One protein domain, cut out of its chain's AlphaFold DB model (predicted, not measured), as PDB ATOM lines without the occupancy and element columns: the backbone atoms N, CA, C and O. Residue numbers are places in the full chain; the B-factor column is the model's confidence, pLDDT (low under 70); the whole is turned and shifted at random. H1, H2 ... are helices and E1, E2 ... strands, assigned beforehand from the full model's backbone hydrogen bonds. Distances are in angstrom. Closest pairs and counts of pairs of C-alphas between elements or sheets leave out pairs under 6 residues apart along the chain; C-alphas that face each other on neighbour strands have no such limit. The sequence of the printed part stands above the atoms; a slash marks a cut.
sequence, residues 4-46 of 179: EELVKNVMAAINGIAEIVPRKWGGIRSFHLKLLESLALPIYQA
ATOM      1  N   GLU A   4      84.615 173.071 146.439       95.31
ATOM      2  CA  GLU A   4      84.716 172.904 144.983       95.31
ATOM      3  C   GLU A   4      85.510 171.659 144.564       95.31
ATOM      4  O   GLU A   4      85.209 171.034 143.551       95.31
ATOM      5  N   GLU A   5      86.551 171.316 145.322       96.38
ATOM      6  CA  GLU A   5      87.416 170.159 145.081       96.38
ATOM      7  C   GLU A   5      86.675 168.854 145.402       96.38
ATOM      8  O   GLU A   5      86.715 167.906 144.620       96.38
ATOM      9  N   LEU A   6      85.910 168.844 146.500       94.81
ATOM     10  CA  LEU A   6      84.983 167.764 146.838       94.81
ATOM     11  C   LEU A   6      83.949 167.550 145.724       94.81
ATOM     12  O   LEU A   6      83.789 166.422 145.262       94.81
ATOM     13  N   VAL A   7      83.301 168.615 145.237       95.12
ATOM     14  CA  VAL A   7      82.315 168.517 144.143       95.12
ATOM     15  C   VAL A   7      82.954 167.988 142.854       95.12
ATOM     16  O   VAL A   7      82.385 167.094 142.229       95.12
ATOM     17  N   LYS A   8      84.149 168.466 142.478       96.94
ATOM     18  CA  LYS A   8      84.896 167.963 141.307       96.94
ATOM     19  C   LYS A   8      85.185 166.463 141.425       96.94
ATOM     20  O   LYS A   8      84.935 165.723 140.473       96.94
ATOM     21  N   ASN A   9      85.631 166.000 142.592       96.25
ATOM     22  CA  ASN A   9      85.938 164.587 142.819       96.25
ATOM     23  C   ASN A   9      84.674 163.711 142.848       96.25
ATOM     24  O   ASN A   9      84.676 162.624 142.272       96.25
ATOM     25  N   VAL A  10      83.575 164.193 143.441       95.12
ATOM     26  CA  VAL A  10      82.273 163.503 143.421       95.12
ATOM     27  C   VAL A  10      81.727 163.400 141.992       95.12
ATOM     28  O   VAL A  10      81.301 162.320 141.587       95.12
ATOM     29  N   MET A  11      81.795 164.468 141.191       95.94
ATOM     30  CA  MET A  11      81.393 164.427 139.777       95.94
ATOM     31  C   MET A  11      82.262 163.468 138.952       95.94
ATOM     32  O   MET A  11      81.728 162.702 138.152       95.94
ATOM     33  N   ALA A  12      83.582 163.463 139.164       97.31
ATOM     34  CA  ALA A  12      84.482 162.519 138.503       97.31
ATOM     35  C   ALA A  12      84.144 161.058 138.857       97.31
ATOM     36  O   ALA A  12      84.077 160.212 137.964       97.31
ATOM     37  N   ALA A  13      83.856 160.773 140.132       96.44
ATOM     38  CA  ALA A  13      83.429 159.449 140.581       96.44
ATOM     39  C   ALA A  13      82.078 159.031 139.971       96.44
ATOM     40  O   ALA A  13      81.961 157.917 139.463       96.44
ATOM     41  N   ILE A  14      81.079 159.921 139.957       96.50
ATOM     42  CA  ILE A  14      79.763 159.665 139.343       96.50
ATOM     43  C   ILE A  14      79.908 159.344 137.849       96.50
ATOM     44  O   ILE A  14      79.328 158.364 137.381       96.50
ATOM     45  N   ASN A  15      80.712 160.118 137.116       95.94
ATOM     46  CA  ASN A  15      80.955 159.883 135.692       95.94
ATOM     47  C   ASN A  15      81.653 158.534 135.448       95.94
ATOM     48  O   ASN A  15      81.206 157.772 134.594       95.94
ATOM     49  N   GLY A  16      82.673 158.187 136.245       96.69
ATOM     50  CA  GLY A  16      83.325 156.874 136.168       96.69
ATOM     51  C   GLY A  16      82.367 155.711 136.456       96.69
ATOM     52  O   GLY A  16      82.357 154.719 135.730       96.69
ATOM     53  N   ILE A  17      81.492 155.845 137.459       95.88
ATOM     54  CA  ILE A  17      80.453 154.843 137.759       95.88
ATOM     55  C   ILE A  17      79.466 154.716 136.586       95.88
ATOM     56  O   ILE A  17      79.119 153.600 136.197       95.88
ATOM     57  N   ALA A  18      79.046 155.831 135.982       95.56
ATOM     58  CA  ALA A  18      78.124 155.841 134.846       95.56
ATOM     59  C   ALA A  18      78.696 155.203 133.564       95.56
ATOM     60  O   ALA A  18      77.922 154.841 132.676       95.56
ATOM     61  N   GLU A  19      80.015 155.030 133.457       95.62
ATOM     62  CA  GLU A  19      80.656 154.275 132.372       95.62
ATOM     63  C   GLU A  19      80.761 152.770 132.667       95.62
ATOM     64  O   GLU A  19      80.677 151.962 131.741       95.62
ATOM     65  N   ILE A  20      80.888 152.388 133.944       96.81
ATOM     66  CA  ILE A  20      80.986 150.989 134.399       96.81
ATOM     67  C   ILE A  20      79.609 150.302 134.433       96.81
ATOM     68  O   ILE A  20      79.497 149.109 134.144       96.81
ATOM     69  N   VAL A  21      78.550 151.033 134.796       94.75
ATOM     70  CA  VAL A  21      77.198 150.473 134.957       94.75
ATOM     71  C   VAL A  21      76.585 150.077 133.598       94.75
ATOM     72  O   VAL A  21      76.518 150.906 132.683       94.75
ATOM     73  N   PRO A  22      76.061 148.842 133.440       93.50
ATOM     74  CA  PRO A  22      75.322 148.444 132.243       93.50
ATOM     75  C   PRO A  22      74.152 149.393 131.958       93.50
ATOM     76  O   PRO A  22      73.400 149.750 132.859       93.50
ATOM     77  N   ARG A  23      73.969 149.778 130.686       93.75
ATOM     78  CA  ARG A  23      73.007 150.815 130.240       93.75
ATOM     79  C   ARG A  23      73.336 152.246 130.716       93.75
ATOM     80  O   ARG A  23      72.539 153.153 130.472       93.75
ATOM     81  N   LYS A  24      74.520 152.474 131.299       94.50
ATOM     82  CA  LYS A  24      75.016 153.778 131.771       94.50
ATOM     83  C   LYS A  24      74.017 154.435 132.735       94.50
ATOM     84  O   LYS A  24      73.493 153.772 133.625       94.50
ATOM     85  N   TRP A  25      73.675 155.704 132.511       93.75
ATOM     86  CA  TRP A  25      72.622 156.432 133.227       93.75
ATOM     87  C   TRP A  25      71.271 155.699 133.280       93.75
ATOM     88  O   TRP A  25      70.596 155.772 134.297       93.75
ATOM     89  N   GLY A  26      70.908 154.916 132.256       92.62
ATOM     90  CA  GLY A  26      69.674 154.115 132.257       92.62
ATOM     91  C   GLY A  26      69.702 152.873 133.161       92.62
ATOM     92  O   GLY A  26      68.689 152.183 133.268       92.62
ATOM     93  N   GLY A  27      70.848 152.557 133.774       92.56
ATOM     94  CA  GLY A  27      70.982 151.550 134.831       92.56
ATOM     95  C   GLY A  27      71.076 152.144 136.243       92.56
ATOM     96  O   GLY A  27      71.046 151.398 137.219       92.56
ATOM     97  N   ILE A  28      71.189 153.470 136.372       94.50
ATOM     98  CA  ILE A  28      71.357 154.166 137.652       94.50
ATOM     99  C   ILE A  28      69.987 154.624 138.159       94.50
ATOM    100  O   ILE A  28      69.318 155.429 137.520       94.50
ATOM    101  N   ARG A  29      69.581 154.148 139.344       93.31
ATOM    102  CA  ARG A  29      68.304 154.539 139.968       93.31
ATOM    103  C   ARG A  29      68.422 155.749 140.891       93.31
ATOM    104  O   ARG A  29      67.534 156.593 140.898       93.31
ATOM    105  N   SER A  30      69.479 155.835 141.693       94.50
ATOM    106  CA  SER A  30      69.697 156.964 142.597       94.50
ATOM    107  C   SER A  30      71.154 157.069 143.035       94.50
ATOM    108  O   SER A  30      71.875 156.072 143.074       94.50
ATOM    109  N   PHE A  31      71.573 158.281 143.398       96.19
ATOM    110  CA  PHE A  31      72.835 158.539 144.086       96.19
ATOM    111  C   PHE A  31      72.547 159.198 145.428       96.19
ATOM    112  O   PHE A  31      71.812 160.184 145.490       96.19
ATOM    113  N   HIS A  32      73.162 158.670 146.483       96.44
ATOM    114  CA  HIS A  32      73.111 159.226 147.829       96.44
ATOM    115  C   HIS A  32      74.536 159.482 148.320       96.44
ATOM    116  O   HIS A  32      75.398 158.614 148.185       96.44
ATOM    117  N   LEU A  33      74.779 160.655 148.899       95.50
ATOM    118  CA  LEU A  33      76.051 161.007 149.525       95.50
ATOM    119  C   LEU A  33      75.929 160.818 151.034       95.50
ATOM    120  O   LEU A  33      75.061 161.410 151.674       95.50
ATOM    121  N   LYS A  34      76.804 159.984 151.595       95.50
ATOM    122  CA  LYS A  34      76.862 159.671 153.024       95.50
ATOM    123  C   LYS A  34      78.282 159.891 153.544       95.50
ATOM    124  O   LYS A  34      79.244 159.483 152.897       95.50
ATOM    125  N   LEU A  35      78.392 160.508 154.716       91.75
ATOM    126  CA  LEU A  35      79.618 160.617 155.507       91.75
ATOM    127  C   LEU A  35      79.537 159.652 156.705       91.75
ATOM    128  O   LEU A  35      78.486 159.065 156.953       91.75
ATOM    129  N   LEU A  36      80.636 159.483 157.447       95.31
ATOM    130  CA  LEU A  36      80.747 158.480 158.521       95.31
ATOM    131  C   LEU A  36      79.604 158.565 159.549       95.31
ATOM    132  O   LEU A  36      78.967 157.556 159.840       95.31
ATOM    133  N   GLU A  37      79.304 159.776 160.021       95.81
ATOM    134  CA  GLU A  37      78.295 160.050 161.057       95.81
ATOM    135  C   GLU A  37      77.060 160.792 160.510       95.81
ATOM    136  O   GLU A  37      76.202 161.228 161.274       95.81
ATOM    137  N   SER A  38      76.940 160.956 159.184       95.88
ATOM    138  CA  SER A  38      75.810 161.673 158.581       95.88
ATOM    139  C   SER A  38      74.701 160.736 158.106       95.88
ATOM    140  O   SER A  38      74.929 159.600 157.677       95.88
ATOM    141  N   LEU A  39      73.481 161.273 158.064       95.56
ATOM    142  CA  LEU A  39      72.431 160.719 157.213       95.56
ATOM    143  C   LEU A  39      72.838 160.843 155.734       95.56
ATOM    144  O   LEU A  39      73.668 161.679 155.366       95.56
ATOM    145  N   ALA A  40      72.280 159.975 154.893       96.62
ATOM    146  CA  ALA A  40      72.578 159.944 153.467       96.62
ATOM    147  C   ALA A  40      71.686 160.945 152.716       96.62
ATOM    148  O   ALA A  40      70.464 160.801 152.720       96.62
ATOM    149  N   LEU A  41      72.280 161.944 152.060       95.56
ATOM    150  CA  LEU A  41      71.537 162.938 151.282       95.56
ATOM    151  C   LEU A  41      71.350 162.461 149.832       95.56
ATOM    152  O   LEU A  41      72.342 162.099 149.193       95.56
ATOM    153  N   PRO A  42      70.124 162.476 149.276       95.44
ATOM    154  CA  PRO A  42      69.900 162.175 147.867       95.44
ATOM    155  C   PRO A  42      70.456 163.298 146.978       95.44
ATOM    156  O   PRO A  42      70.173 164.474 147.191       95.44
ATOM    157  N   ILE A  43      71.236 162.924 145.962       95.38
ATOM    158  CA  ILE A  43      71.766 163.827 144.921       95.38
ATOM    159  C   ILE A  43      71.049 163.599 143.584       95.38
ATOM    160  O   ILE A  43      70.849 164.531 142.810       95.38
ATOM    161  N   TYR A  44      70.658 162.356 143.307       95.06
ATOM    162  CA  TYR A  44      69.952 161.974 142.088       95.06
ATOM    163  C   TYR A  44      68.929 160.887 142.397       95.06
ATOM    164  O   TYR A  44      69.214 159.974 143.174       95.06
ATOM    165  N   GLN A  45      67.768 160.957 141.751       95.06
ATOM    166  CA  GLN A  45      66.714 159.953 141.843       95.06
ATOM    167  C   GLN A  45      65.966 159.880 140.509       95.06
ATOM    168  O   GLN A  45      65.285 160.822 140.115       95.06
ATOM    169  N   ALA A  46      66.086 158.747 139.823       91.88
ATOM    170  CA  ALA A  46      65.274 158.414 138.664       91.88
ATOM    171  C   ALA A  46      63.910 157.881 139.124       91.88
ATOM    172  O   ALA A  46      63.824 157.009 139.998       91.88
TER     173      ALA A  46
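Overview. This is residues 4 to 46 of the 179 residues of an uncharacterized protein of Ricinus communis (UniProt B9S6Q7). One long helix, H1, and a two-stranded hairpin, E1 and E2, make the two arms of an open V, joined at one end through the short helix H2. Residues 4 to 9 of H1 stand free. The printed part has 43 residues, with the order H1, H2, E1, E2, an antiparallel sheet E1 - E2, and the class mixed, helices and strands. It is only just loose, close to compact, with a radius of gyration of the C-alphas of 11.3 A, and spans 32 by 21 by 14 A.

Arrangement. H1, residues 4 to 20, is close to H2, residues 24 to 27, but not clearly touching; their closest C-alphas, Ala 18 and Lys 24, are 4.8 A apart. H1 is only just apart from E1, residues 30 to 33, at 8.5 A. The hairpin of E1 and E2, residues 41 to 45, has N 31 and O 44 within hydrogen-bond range at 2.9 A. In H1 every O i to N i+4 pair is within range; H2 is too short for one.

Along the chain. H1 runs 24.6 A from C-alpha 4 at (84.716, 172.904, 144.983). E2 ends at C-alpha 45, (66.714, 159.953, 141.843).

Size, cuts and confidence. The printed part has no cut, and no printed residue is under 70 in pLDDT.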